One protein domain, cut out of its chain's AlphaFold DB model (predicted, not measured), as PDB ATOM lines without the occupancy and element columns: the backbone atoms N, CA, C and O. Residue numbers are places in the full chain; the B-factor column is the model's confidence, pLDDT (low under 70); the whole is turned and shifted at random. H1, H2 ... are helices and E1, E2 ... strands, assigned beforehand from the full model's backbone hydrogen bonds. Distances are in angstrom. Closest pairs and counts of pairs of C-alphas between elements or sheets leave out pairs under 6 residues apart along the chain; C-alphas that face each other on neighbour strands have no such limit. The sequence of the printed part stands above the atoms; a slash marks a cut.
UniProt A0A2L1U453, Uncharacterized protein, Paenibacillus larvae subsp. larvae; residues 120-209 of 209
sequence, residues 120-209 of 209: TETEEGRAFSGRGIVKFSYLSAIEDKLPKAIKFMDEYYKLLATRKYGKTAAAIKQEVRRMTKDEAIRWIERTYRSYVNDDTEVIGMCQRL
ATOM      1  N   THR A 120      31.780  -7.089 -34.151       74.69
ATOM      2  CA  THR A 120      31.286  -5.756 -33.788       74.69
ATOM      3  C   THR A 120      31.571  -4.801 -34.941       74.69
ATOM      4  O   THR A 120      32.596  -4.936 -35.616       74.69
ATOM      5  N   GLU A 121      30.660  -3.865 -35.205       73.50
ATOM      6  CA  GLU A 121      30.905  -2.789 -36.169       73.50
ATOM      7  C   GLU A 121      31.815  -1.722 -35.549       73.50
ATOM      8  O   GLU A 121      31.639  -1.316 -34.400       73.50
ATOM      9  N   THR A 122      32.800  -1.277 -36.323       73.19
ATOM     10  CA  THR A 122      33.751  -0.218 -35.987       73.19
ATOM     11  C   THR A 122      33.816   0.794 -37.132       73.19
ATOM     12  O   THR A 122      33.372   0.524 -38.247       73.19
ATOM     13  N   GLU A 123      34.404   1.970 -36.887       71.94
ATOM     14  CA  GLU A 123      34.587   2.999 -37.926       71.94
ATOM     15  C   GLU A 123      35.430   2.503 -39.121       71.94
ATOM     16  O   GLU A 123      35.284   2.999 -40.237       71.94
ATOM     17  N   GLU A 124      36.268   1.482 -38.910       69.38
ATOM     18  CA  GLU A 124      37.122   0.852 -39.927       69.38
ATOM     19  C   GLU A 124      36.491  -0.397 -40.579       69.38
ATOM     20  O   GLU A 124      37.114  -1.038 -41.427       69.38
ATOM     21  N   GLY A 125      35.256  -0.762 -40.210       74.75
ATOM     22  CA  GLY A 125      34.534  -1.909 -40.764       74.75
ATOM     23  C   GLY A 125      34.025  -2.875 -39.694       74.75
ATOM     24  O   GLY A 125      33.323  -2.484 -38.773       74.75
ATOM     25  N   ARG A 126      34.308  -4.174 -39.841       73.25
ATOM     26  CA  ARG A 126      33.903  -5.209 -38.872       73.25
ATOM     27  C   ARG A 126      35.129  -5.739 -38.135       73.25
ATOM     28  O   ARG A 126      36.084  -6.171 -38.778       73.25
ATOM     29  N   ALA A 127      35.080  -5.759 -36.807       75.94
ATOM     30  CA  ALA A 127      36.128  -6.306 -35.947       75.94
ATOM     31  C   ALA A 127      35.597  -7.478 -35.114       75.94
ATOM     32  O   ALA A 127      34.415  -7.529 -34.785       75.94
ATOM     33  N   PHE A 128      36.462  -8.422 -34.739       81.31
ATOM     34  CA  PHE A 128      36.075  -9.471 -33.795       81.31
ATOM     35  C   PHE A 128      35.948  -8.906 -32.380       81.31
ATOM     36  O   PHE A 128      36.830  -8.178 -31.921       81.31
ATOM     37  N   SER A 129      34.894  -9.310 -31.669       88.38
ATOM     38  CA  SER A 129      34.862  -9.175 -30.211       88.38
ATOM     39  C   SER A 129      35.917 -10.095 -29.592       88.38
ATOM     40  O   SER A 129      36.396 -11.037 -30.237       88.38
ATOM     41  N   GLY A 130      36.251  -9.905 -28.318       88.69
ATOM     42  CA  GLY A 130      37.180 -10.815 -27.645       88.69
ATOM     43  C   GLY A 130      36.671 -12.265 -27.662       88.69
ATOM     44  O   GLY A 130      37.449 -13.191 -27.899       88.69
ATOM     45  N   ARG A 131      35.351 -12.491 -27.554       91.06
ATOM     46  CA  ARG A 131      34.752 -13.836 -27.669       91.06
ATOM     47  C   ARG A 131      34.914 -14.408 -29.075       91.06
ATOM     48  O   ARG A 131      35.259 -15.585 -29.225       91.06
ATOM     49  N   GLY A 132      34.727 -13.561 -30.085       88.69
ATOM     50  CA  GLY A 132      34.966 -13.900 -31.480       88.69
ATOM     51  C   GLY A 132      36.409 -14.303 -31.744       88.69
ATOM     52  O   GLY A 132      36.635 -15.324 -32.389       88.69
ATOM     53  N   ILE A 133      37.380 -13.590 -31.164       91.44
ATOM     54  CA  ILE A 133      38.808 -13.925 -31.272       91.44
ATOM     55  C   ILE A 133      39.087 -15.317 -30.699       91.44
ATOM     56  O   ILE A 133      39.812 -16.092 -31.329       91.44
ATOM     57  N   VAL A 134      38.506 -15.680 -29.549       94.12
ATOM     58  CA  VAL A 134      38.704 -17.021 -28.967       94.12
ATOM     59  C   VAL A 134      38.112 -18.109 -29.858       94.12
ATOM     60  O   VAL A 134      38.781 -19.108 -30.125       94.12
ATOM     61  N   LYS A 135      36.884 -17.925 -30.354       92.06
ATOM     62  CA  LYS A 135      36.252 -18.894 -31.263       92.06
ATOM     63  C   LYS A 135      37.024 -19.033 -32.573       92.06
ATOM     64  O   LYS A 135      37.306 -20.154 -32.987       92.06
ATOM     65  N   PHE A 136      37.386 -17.913 -33.195       88.62
ATOM     66  CA  PHE A 136      38.165 -17.886 -34.428       88.62
ATOM     67  C   PHE A 136      39.510 -18.593 -34.233       88.62
ATOM     68  O   PHE A 136      39.843 -19.509 -34.980       88.62
ATOM     69  N   SER A 137      40.228 -18.264 -33.158       91.56
ATOM     70  CA  SER A 137      41.510 -18.895 -32.831       91.56
ATOM     71  C   SER A 137      41.375 -20.392 -32.551       91.56
ATOM     72  O   SER A 137      42.234 -21.169 -32.958       91.56
ATOM     73  N   TYR A 138      40.298 -20.836 -31.896       93.75
ATOM     74  CA  TYR A 138      40.042 -22.264 -31.714       93.75
ATOM     75  C   TYR A 138      39.868 -22.976 -33.058       93.75
ATOM     76  O   TYR A 138      40.547 -23.973 -33.301       93.75
ATOM     77  N   LEU A 139      39.011 -22.447 -33.936       88.00
ATOM     78  CA  LEU A 139      38.736 -23.031 -35.251       88.00
ATOM     79  C   LEU A 139      39.998 -23.081 -36.115       88.00
ATOM     80  O   LEU A 139      40.383 -24.155 -36.571       88.00
ATOM     81  N   SER A 140      40.724 -21.967 -36.212       84.19
ATOM     82  CA  SER A 140      42.009 -21.888 -36.911       84.19
ATOM     83  C   SER A 140      43.082 -22.821 -36.336       84.19
ATOM     84  O   SER A 140      43.961 -23.294 -37.058       84.19
ATOM     85  N   ALA A 141      43.042 -23.126 -35.036       89.31
ATOM     86  CA  ALA A 141      43.968 -24.080 -34.431       89.31
ATOM     87  C   ALA A 141      43.645 -25.538 -34.803       89.31
ATOM     88  O   ALA A 141      44.571 -26.342 -34.935       89.31
ATOM     89  N   ILE A 142      42.365 -25.899 -34.957       86.12
ATOM     90  CA  ILE A 142      41.952 -27.285 -35.231       86.12
ATOM     91  C   ILE A 142      41.830 -27.606 -36.726       86.12
ATOM     92  O   ILE A 142      42.116 -28.739 -37.117       86.12
ATOM     93  N   GLU A 143      41.432 -26.635 -37.547       82.31
ATOM     94  CA  GLU A 143      41.226 -26.795 -38.991       82.31
ATOM     95  C   GLU A 143      42.509 -26.477 -39.756       82.31
ATOM     96  O   GLU A 143      43.064 -27.350 -40.424       82.31
ATOM     97  N   ASP A 144      43.034 -25.267 -39.563       76.56
ATOM     98  CA  ASP A 144      44.183 -24.758 -40.321       76.56
ATOM     99  C   ASP A 144      45.531 -25.098 -39.665       76.56
ATOM    100  O   ASP A 144      46.596 -24.898 -40.251       76.56
ATOM    101  N   LYS A 145      45.501 -25.603 -38.423       83.56
ATOM    102  CA  LYS A 145      46.684 -25.895 -37.593       83.56
ATOM    103  C   LYS A 145      47.628 -24.695 -37.469       83.56
ATOM    104  O   LYS A 145      48.847 -24.862 -37.376       83.56
ATOM    105  N   LEU A 146      47.070 -23.484 -37.445       80.50
ATOM    106  CA  LEU A 146      47.856 -22.254 -37.430       80.50
ATOM    107  C   LEU A 146      48.652 -22.131 -36.118       80.50
ATOM    108  O   LEU A 146      48.051 -22.069 -35.042       80.50
ATOM    109  N   PRO A 147      49.998 -22.032 -36.162       90.38
ATOM    110  CA  PRO A 147      50.820 -22.001 -34.951       90.38
ATOM    111  C   PRO A 147      50.478 -20.850 -34.001       90.38
ATOM    112  O   PRO A 147      50.489 -21.032 -32.785       90.38
ATOM    113  N   LYS A 148      50.144 -19.673 -34.546       90.06
ATOM    114  CA  LYS A 148      49.703 -18.519 -33.747       90.06
ATOM    115  C   LYS A 148      48.383 -18.793 -33.028       90.06
ATOM    116  O   LYS A 148      48.278 -18.514 -31.840       90.06
ATOM    117  N   ALA A 149      47.423 -19.409 -33.712       89.44
ATOM    118  CA  ALA A 149      46.128 -19.764 -33.144       89.44
ATOM    119  C   ALA A 149      46.264 -20.827 -32.036       89.44
ATOM    120  O   ALA A 149      45.657 -20.710 -30.973       89.44
ATOM    121  N   ILE A 150      47.143 -21.819 -32.227       93.62
ATOM    122  CA  ILE A 150      47.461 -22.825 -31.200       93.62
ATOM    123  C   ILE A 150      48.071 -22.164 -29.955       93.62
ATOM    124  O   ILE A 150      47.635 -22.448 -28.840       93.62
ATOM    125  N   LYS A 151      49.048 -21.263 -30.138       95.75
ATOM    126  CA  LYS A 151      49.654 -20.505 -29.030       95.75
ATOM    127  C   LYS A 151      48.624 -19.642 -28.307       95.75
ATOM    128  O   LYS A 151      48.602 -19.630 -27.081       95.75
ATOM    129  N   PHE A 152      47.756 -18.969 -29.054       96.69
ATOM    130  CA  PHE A 152      46.684 -18.166 -28.485       96.69
ATOM    131  C   PHE A 152      45.759 -19.009 -27.603       96.69
ATOM    132  O   PHE A 152      45.490 -18.638 -26.461       96.69
ATOM    133  N   MET A 153      45.323 -20.176 -28.085       97.56
ATOM    134  CA  MET A 153      44.478 -21.070 -27.291       97.56
ATOM    135  C   MET A 153      45.191 -21.577 -26.032       97.56
ATOM    136  O   MET A 153      44.558 -21.694 -24.985       97.56
ATOM    137  N   ASP A 154      46.502 -21.817 -26.094       97.19
ATOM    138  CA  ASP A 154      47.291 -22.168 -24.909       97.19
ATOM    139  C   ASP A 154      47.317 -21.035 -23.870       97.19
ATOM    140  O   ASP A 154      47.176 -21.306 -22.675       97.19
ATOM    141  N   GLU A 155      47.426 -19.776 -24.301       97.06
ATOM    142  CA  GLU A 155      47.304 -18.615 -23.409       97.06
ATOM    143  C   GLU A 155      45.882 -18.465 -22.848       97.06
ATOM    144  O   GLU A 155      45.715 -18.192 -21.659       97.06
ATOM    145  N   TYR A 156      44.846 -18.736 -23.645       97.19
ATOM    146  CA  TYR A 156      43.463 -18.740 -23.166       97.19
ATOM    147  C   TYR A 156      43.228 -19.810 -22.088       97.19
ATOM    148  O   TYR A 156      42.633 -19.532 -21.046       97.19
ATOM    149  N   TYR A 157      43.766 -21.021 -22.253       97.88
ATOM    150  CA  TYR A 157      43.678 -22.055 -21.215       97.88
ATOM    151  C   TYR A 157      44.439 -21.681 -19.938       97.88
ATOM    152  O   TYR A 157      43.993 -22.026 -18.840       97.88
ATOM    153  N   LYS A 158      45.568 -20.968 -20.053       96.56
ATOM    154  CA  LYS A 158      46.280 -20.418 -18.891       96.56
ATOM    155  C   LYS A 158      45.446 -19.362 -18.177       96.56
ATOM    156  O   LYS A 158      45.357 -19.426 -16.953       96.56
ATOM    157  N   LEU A 159      44.796 -18.462 -18.916       95.50
ATOM    158  CA  LEU A 159      43.886 -17.468 -18.350       95.50
ATOM    159  C   LEU A 159      42.762 -18.142 -17.549       95.50
ATOM    160  O   LEU A 159      42.543 -17.815 -16.388       95.50
ATOM    161  N   LEU A 160      42.091 -19.150 -18.108       96.88
ATOM    162  CA  LEU A 160      41.043 -19.868 -17.373       96.88
ATOM    163  C   LEU A 160      41.580 -20.550 -16.102       96.88
ATOM    164  O   LEU A 160      40.933 -20.523 -15.052       96.88
ATOM    165  N   ALA A 161      42.778 -21.134 -16.172       96.44
ATOM    166  CA  ALA A 161      43.408 -21.767 -15.018       96.44
ATOM    167  C   ALA A 161      43.712 -20.761 -13.891       96.44
ATOM    168  O   ALA A 161      43.449 -21.064 -12.724       96.44
ATOM    169  N   THR A 162      44.202 -19.555 -14.209       95.06
ATOM    170  CA  THR A 162      44.460 -18.505 -13.202       95.06
ATOM    171  C   THR A 162      43.170 -17.940 -12.610       95.06
ATOM    172  O   THR A 162      43.140 -17.553 -11.442       95.06
ATOM    173  N   ARG A 163      42.069 -17.977 -13.366       94.31
ATOM    174  CA  ARG A 163      40.731 -17.535 -12.942       94.31
ATOM    175  C   ARG A 163      39.937 -18.612 -12.193       94.31
ATOM    176  O   ARG A 163      38.720 -18.517 -12.074       94.31
ATOM    177  N   LYS A 164      40.624 -19.614 -11.635       91.69
ATOM    178  CA  LYS A 164      40.039 -20.689 -10.816       91.69
ATOM    179  C   LYS A 164      38.978 -21.524 -11.547       91.69
ATOM    180  O   LYS A 164      38.050 -22.010 -10.911       91.69
ATOM    181  N   TYR A 165      39.167 -21.803 -12.842       93.38
ATOM    182  CA  TYR A 165      38.351 -22.791 -13.574       93.38
ATOM    183  C   TYR A 165      38.326 -24.185 -12.903       93.38
ATOM    184  O   TYR A 165      37.447 -25.002 -13.167       93.38
ATOM    185  N   GLY A 166      39.294 -24.475 -12.026       93.19
ATOM    186  CA  GLY A 166      39.365 -25.724 -11.260       93.19
ATOM    187  C   GLY A 166      40.199 -26.816 -11.930       93.19
ATOM    188  O   GLY A 166      40.259 -27.937 -11.434       93.19
ATOM    189  N   LYS A 167      40.870 -26.502 -13.044       95.75
ATOM    190  CA  LYS A 167      41.823 -27.384 -13.734       95.75
ATOM    191  C   LYS A 167      43.061 -26.601 -14.172       95.75
ATOM    192  O   LYS A 167      42.995 -25.391 -14.375       95.75
ATOM    193  N   THR A 168      44.184 -27.297 -14.347       97.56
ATOM    194  CA  THR A 168      45.393 -26.716 -14.952       97.56
ATOM    195  C   THR A 168      45.185 -26.477 -16.448       97.56
ATOM    196  O   THR A 168      44.391 -27.175 -17.078       97.56
ATOM    197  N   ALA A 169      45.939 -25.553 -17.051       97.00
ATOM    198  CA  ALA A 169      45.841 -25.266 -18.488       97.00
ATOM    199  C   ALA A 169      45.989 -26.530 -19.362       97.00
ATOM    200  O   ALA A 169      45.237 -26.729 -20.312       97.00
ATOM    201  N   ALA A 170      46.903 -27.437 -18.996       96.94
ATOM    202  CA  ALA A 170      47.085 -28.711 -19.692       96.94
ATOM    203  C   ALA A 170      45.856 -29.630 -19.576       96.94
ATOM    204  O   ALA A 170      45.458 -30.255 -20.560       96.94
ATOM    205  N   ALA A 171      45.227 -29.697 -18.399       97.25
ATOM    206  CA  ALA A 171      44.009 -30.479 -18.197       97.25
ATOM    207  C   ALA A 171      42.805 -29.873 -18.939       97.25
ATOM    208  O   ALA A 171      42.005 -30.624 -19.496       97.25
ATOM    209  N   ILE A 172      42.709 -28.540 -19.014       98.19
ATOM    210  CA  ILE A 172      41.703 -27.834 -19.826       98.19
ATOM    211  C   ILE A 172      41.901 -28.154 -21.311       98.19
ATOM    212  O   ILE A 172      40.960 -28.559 -21.988       98.19
ATOM    213  N   LYS A 173      43.138 -28.071 -21.814       97.31
ATOM    214  CA  LYS A 173      43.463 -28.420 -23.205       97.31
ATOM    215  C   LYS A 173      43.047 -29.853 -23.552       97.31
ATOM    216  O   LYS A 173      42.500 -30.093 -24.624       97.31
ATOM    217  N   GLN A 174      43.286 -30.807 -22.649       97.12
ATOM    218  CA  GLN A 174      42.868 -32.202 -22.841       97.12
ATOM    219  C   GLN A 174      41.347 -32.382 -22.784       97.12
ATOM    220  O   GLN A 174      40.811 -33.196 -23.530       97.12
ATOM    221  N   GLU A 175      40.651 -31.634 -21.925       96.69
ATOM    222  CA  GLU A 175      39.188 -31.599 -21.889       96.69
ATOM    223  C   GLU A 175      38.620 -31.111 -23.228       96.69
ATOM    224  O   GLU A 175      37.827 -31.823 -23.840       96.69
ATOM    225  N   VAL A 176      39.087 -29.963 -23.724       96.25
ATOM    226  CA  VAL A 176      38.616 -29.381 -24.990       96.25
ATOM    227  C   VAL A 176      38.954 -30.277 -26.184       96.25
ATOM    228  O   VAL A 176      38.148 -30.420 -27.096       96.25
ATOM    229  N   ARG A 177      40.104 -30.965 -26.174       93.50
ATOM    230  CA  ARG A 177      40.484 -31.913 -27.240       93.50
ATOM    231  C   ARG A 177      39.521 -33.101 -27.375       93.50
ATOM    232  O   ARG A 177      39.470 -33.713 -28.438       93.50
ATOM    233  N   ARG A 178      38.801 -33.459 -26.309       95.06
ATOM    234  CA  ARG A 178      37.812 -34.551 -26.311       95.06
ATOM    235  C   ARG A 178      36.421 -34.093 -26.747       95.06
ATOM    236  O   ARG A 178      35.554 -34.942 -26.923       95.06
ATOM    237  N   MET A 179      36.210 -32.787 -26.898       92.38
ATOM    238  CA  MET A 179      34.947 -32.213 -27.344       92.38
ATOM    239  C   MET A 179      34.844 -32.259 -28.866       92.38
ATOM    240  O   MET A 179      35.828 -32.086 -29.590       92.38
ATOM    241  N   THR A 180      33.625 -32.440 -29.356       88.12
ATOM    242  CA  THR A 180      33.281 -32.081 -30.731       88.12
ATOM    243  C   THR A 180      33.406 -30.567 -30.930       88.12
ATOM    244  O   THR A 180      33.397 -29.793 -29.970       88.12
ATOM    245  N   LYS A 181      33.488 -30.127 -32.190       85.19
ATOM    246  CA  LYS A 181      33.589 -28.700 -32.535       85.19
ATOM    247  C   LYS A 181      32.476 -27.871 -31.879       85.19
ATOM    248  O   LYS A 181      32.758 -26.871 -31.229       85.19
ATOM    249  N   ASP A 182      31.230 -28.331 -31.968       82.44
ATOM    250  CA  ASP A 182      30.074 -27.612 -31.421       82.44
ATOM    251  C   ASP A 182      30.087 -27.556 -29.886       82.44
ATOM    252  O   ASP A 182      29.694 -26.557 -29.283       82.44
ATOM    253  N   GLU A 183      30.543 -28.628 -29.234       86.56
ATOM    254  CA  GLU A 183      30.713 -28.660 -27.781       86.56
ATOM    255  C   GLU A 183      31.803 -27.692 -27.325       86.56
ATOM    256  O   GLU A 183      31.597 -26.971 -26.350       86.56
ATOM    257  N   ALA A 184      32.922 -27.625 -28.049       92.44
ATOM    258  CA  ALA A 184      34.002 -26.695 -27.756       92.44
ATOM    259  C   ALA A 184      33.572 -25.235 -27.954       92.44
ATOM    260  O   ALA A 184      33.895 -24.394 -27.120       92.44
ATOM    261  N   ILE A 185      32.780 -24.928 -28.986       90.81
ATOM    262  CA  ILE A 185      32.232 -23.579 -29.196       90.81
ATOM    263  C   ILE A 185      31.305 -23.173 -28.043       90.81
ATOM    264  O   ILE A 185      31.497 -22.106 -27.461       90.81
ATOM    265  N   ARG A 186      30.365 -24.037 -27.632       89.44
ATOM    266  CA  ARG A 186      29.510 -23.772 -26.454       89.44
ATOM    267  C   ARG A 186      30.321 -23.656 -25.164       89.44
ATOM    268  O   ARG A 186      30.006 -22.861 -24.278       89.44
ATOM    269  N   TRP A 187      31.379 -24.455 -25.042       95.69
ATOM    270  CA  TRP A 187      32.303 -24.378 -23.920       95.69
ATOM    271  C   TRP A 187      33.048 -23.033 -23.896       95.69
ATOM    272  O   TRP A 187      33.131 -22.424 -22.826       95.69
ATOM    273  N   ILE A 188      33.510 -22.529 -25.047       95.19
ATOM    274  CA  ILE A 188      34.122 -21.198 -25.184       95.19
ATOM    275  C   ILE A 188      33.123 -20.124 -24.766       95.19
ATOM    276  O   ILE A 188      33.451 -19.310 -23.916       95.19
ATOM    277  N   GLU A 189      31.887 -20.150 -25.266       91.50
ATOM    278  CA  GLU A 189      30.867 -19.153 -24.907       91.50
ATOM    279  C   GLU A 189      30.628 -19.073 -23.394       91.50
ATOM    280  O   GLU A 189      30.593 -17.985 -22.813       91.50
ATOM    281  N   ARG A 190      30.496 -20.233 -22.742       93.88
ATOM    282  CA  ARG A 190      30.285 -20.321 -21.295       93.88
ATOM    283  C   ARG A 190      31.510 -19.856 -20.511       93.88
ATOM    284  O   ARG A 190      31.361 -19.130 -19.531       93.88
ATOM    285  N   THR A 191      32.704 -20.304 -20.899       95.62
ATOM    286  CA  THR A 191      33.942 -19.968 -20.179       95.62
ATOM    287  C   THR A 191      34.323 -18.513 -20.364       95.62
ATOM    288  O   THR A 191      34.671 -17.865 -19.385       95.62
ATOM    289  N   TYR A 192      34.145 -17.974 -21.566       93.75
ATOM    290  CA  TYR A 192      34.342 -16.564 -21.846       93.75
ATOM    291  C   TYR A 192      33.467 -15.713 -20.929       93.75
ATOM    292  O   TYR A 192      33.977 -14.925 -20.143       93.75
ATOM    293  N   ARG A 193      32.152 -15.977 -20.912       91.56
ATOM    294  CA  ARG A 193      31.199 -15.257 -20.053       91.56
ATOM    295  C   ARG A 193      31.525 -15.353 -18.557       91.56
ATOM    296  O   ARG A 193      31.181 -14.447 -17.809       91.56
ATOM    297  N   SER A 194      32.103 -16.466 -18.109       91.69
ATOM    298  CA  SER A 194      32.286 -16.744 -16.675       91.69
ATOM    299  C   SER A 194      33.648 -16.314 -16.131       91.69
ATOM    300  O   SER A 194      33.775 -16.121 -14.925       91.69
ATOM    301  N   TYR A 195      34.669 -16.228 -16.986       92.94
ATOM    302  CA  TYR A 195      36.064 -16.076 -16.558       92.94
ATOM    303  C   TYR A 195      36.813 -14.939 -17.254       92.94
ATOM    304  O   TYR A 195      37.878 -14.555 -16.768       92.94
ATOM    305  N   VAL A 196      36.291 -14.412 -18.365       92.00
ATOM    306  CA  VAL A 196      36.852 -13.239 -19.041       92.00
ATOM    307  C   VAL A 196      36.076 -12.011 -18.591       92.00
ATOM    308  O   VAL A 196      34.851 -11.975 -18.674       92.00
ATOM    309  N   ASN A 197      36.800 -11.020 -18.077       84.00
ATOM    310  CA  ASN A 197      36.194  -9.816 -17.513       84.00
ATOM    311  C   ASN A 197      35.863  -8.768 -18.583       84.00
ATOM    312  O   ASN A 197      34.881  -8.048 -18.431       84.00
ATOM    313  N   ASP A 198      36.710  -8.655 -19.608       85.44
ATOM    314  CA  ASP A 198      36.593  -7.659 -20.670       85.44
ATOM    315  C   ASP A 198      37.314  -8.129 -21.946       85.44
ATOM    316  O   ASP A 198      38.305  -8.865 -21.891       85.44
ATOM    317  N   ASP A 199      36.833  -7.665 -23.096       85.94
ATOM    318  CA  ASP A 199      37.343  -8.004 -24.423       85.94
ATOM    319  C   ASP A 199      38.779  -7.511 -24.637       85.94
ATOM    320  O   ASP A 199      39.565  -8.168 -25.326       85.94
ATOM    321  N   THR A 200      39.161  -6.396 -24.001       86.62
ATOM    322  CA  THR A 200      40.513  -5.826 -24.122       86.62
ATOM    323  C   THR A 200      41.605  -6.772 -23.622       86.62
ATOM    324  O   THR A 200      42.699  -6.795 -24.191       86.62
ATOM    325  N   GLU A 201      41.323  -7.613 -22.620       88.44
ATOM    326  CA  GLU A 201      42.268  -8.613 -22.104       88.44
ATOM    327  C   GLU A 201      42.623  -9.626 -23.200       88.44
ATOM    328  O   GLU A 201      43.796  -9.934 -23.429       88.44
ATOM    329  N   VAL A 202      41.606 -10.088 -23.924       91.19
ATOM    330  CA  VAL A 202      41.725 -11.114 -24.961       91.19
ATOM    331  C   VAL A 202      42.316 -10.540 -26.247       91.19
ATOM    332  O   VAL A 202      43.209 -11.148 -26.843       91.19
ATOM    333  N   ILE A 203      41.902  -9.334 -26.635       87.25
ATOM    334  CA  ILE A 203      42.509  -8.588 -27.746       87.25
ATOM    335  C   ILE A 203      43.997  -8.342 -27.456       87.25
ATOM    336  O   ILE A 203      44.855  -8.633 -28.293       87.25
ATOM    337  N   GLY A 204      44.329  -7.900 -26.241       86.88
ATOM    338  CA  GLY A 204      45.707  -7.675 -25.813       86.88
ATOM    339  C   GLY A 204      46.539  -8.960 -25.751       86.88
ATOM    340  O   GLY A 204      47.744  -8.929 -25.996       86.88
ATOM    341  N   MET A 205      45.946 -10.121 -25.446       90.31
ATOM    342  CA  MET A 205      46.623 -11.418 -25.606       90.31
ATOM    343  C   MET A 205      46.948 -11.706 -27.074       90.31
ATOM    344  O   MET A 205      48.067 -12.118 -27.370       90.31
ATOM    345  N   CYS A 206      46.008 -11.450 -27.988       85.06
ATOM    346  CA  CYS A 206      46.197 -11.683 -29.419       85.06
ATOM    347  C   CYS A 206      47.315 -10.814 -30.013       85.06
ATOM    348  O   CYS A 206      48.114 -11.304 -30.803       85.06
ATOM    349  N   GLN A 207      47.405  -9.544 -29.612       83.88
ATOM    350  CA  GLN A 207      48.415  -8.602 -30.115       83.88
ATOM    351  C   GLN A 207      49.846  -8.920 -29.649       83.88
ATOM    352  O   GLN A 207      50.810  -8.485 -30.275       83.88
ATOM    353  N   ARG A 208      50.002  -9.675 -28.554       84.69
ATOM    354  CA  ARG A 208      51.309 -10.049 -27.985       84.69
ATOM    355  C   ARG A 208      51.927 -11.310 -28.618       84.69
ATOM    356  O   ARG A 208      53.021 -11.697 -28.204       84.69
ATOM    357  N   LEU A 209      51.250 -11.952 -29.581       80.06
ATOM    358  CA  LEU A 209      51.617 -13.242 -30.202       80.06
ATOM    359  C   LEU A 209      51.964 -13.138 -31.701       80.06
ATOM    360  O   LEU A 209      52.857 -13.883 -32.164       80.06
TER     361      LEU A 209
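Overview. This is residues 120 to 209 of the 209 residues of an uncharacterized protein of Paenibacillus larvae subsp. larvae (UniProt A0A2L1U453). Five helices make a small body in which H1 and H2 pack crosswise in the middle, with H4 on H1, H3 on H2, and H5 at the start of H1. A small hairpin of two strands, E1 and E2, leads into H1 and makes one end of the long axis; its residues 122 to 127 stick out. The printed part has 90 residues, in the order E1, E2, H1, H2, H3, H4, H5; the sheet, E1 - E2, is antiparallel and the class is mostly helix. The whole is compact, with a radius of gyration of the C-alphas of 12.7 A, and spans 40 by 28 by 24 A.

Arrangement. Begin at the hairpin of E1, residues 120 to 122, and E2, residues 125 to 128, whose directions stand at 139 degrees, antiparallel. Look there for N 120 and O 127, 2.7 A apart, and N 122 and O 125, 2.8 A apart, both within hydrogen-bond range. A tight link of one residue joins E2 to H1, residues 130 to 142. H1 touches H2, residues 147 to 162, opposite ways at a steep tilt of 55 degrees; their closest C-alphas, Ser 137 and Ala 149, are 4.7 A apart. With residues 131 to 135 alone, H1 touches H4, residues 181 to 195, opposite ways at a shallow tilt of 34 degrees, only just short of steep; the closest C-alphas, Arg 131 and Tyr 192, are 6.4 A apart. With residues 130 to 134 alone, H1 touches H5, residues 199 to 207, the same way at a steep tilt of 41 degrees; the closest C-alphas, Gly 130 and Asp 199, are 4.3 A apart. With residues 154 to 161 alone, H2 touches H3, residues 169 to 177, opposite ways at a steep tilt of 61 degrees; the closest C-alphas, Tyr 157 and Ala 169, are 4.7 A apart. H2 and H5 only just touch, with 3 pairs of C-alphas within 8 A, the closest being Phe 152 and Cys 206 at 6.6 A, and of H2 residues 152 to 155 alone take part. H1 and H3 are apart. In the five helices every O i to N i+4 pair is within hydrogen-bond range.

Along the chain. Find C-alpha 120 at (31.286, -5.756, -33.788), where E1 begins. From C-alpha 147 at (50.820, -22.001, -34.951), H2 runs 22.9 A; H4 is 20.5 A long and H1 18.8 A. H5 ends at C-alpha 207, (48.415, -8.602, -30.115).

Size, cuts and confidence. The C-alphas farthest apart, Glu 123 and Ala 171, are 40.0 A apart. The printed part has no cut and no long link. Mean pLDDT of the printed part is 89.6; residue 124 alone is under 70.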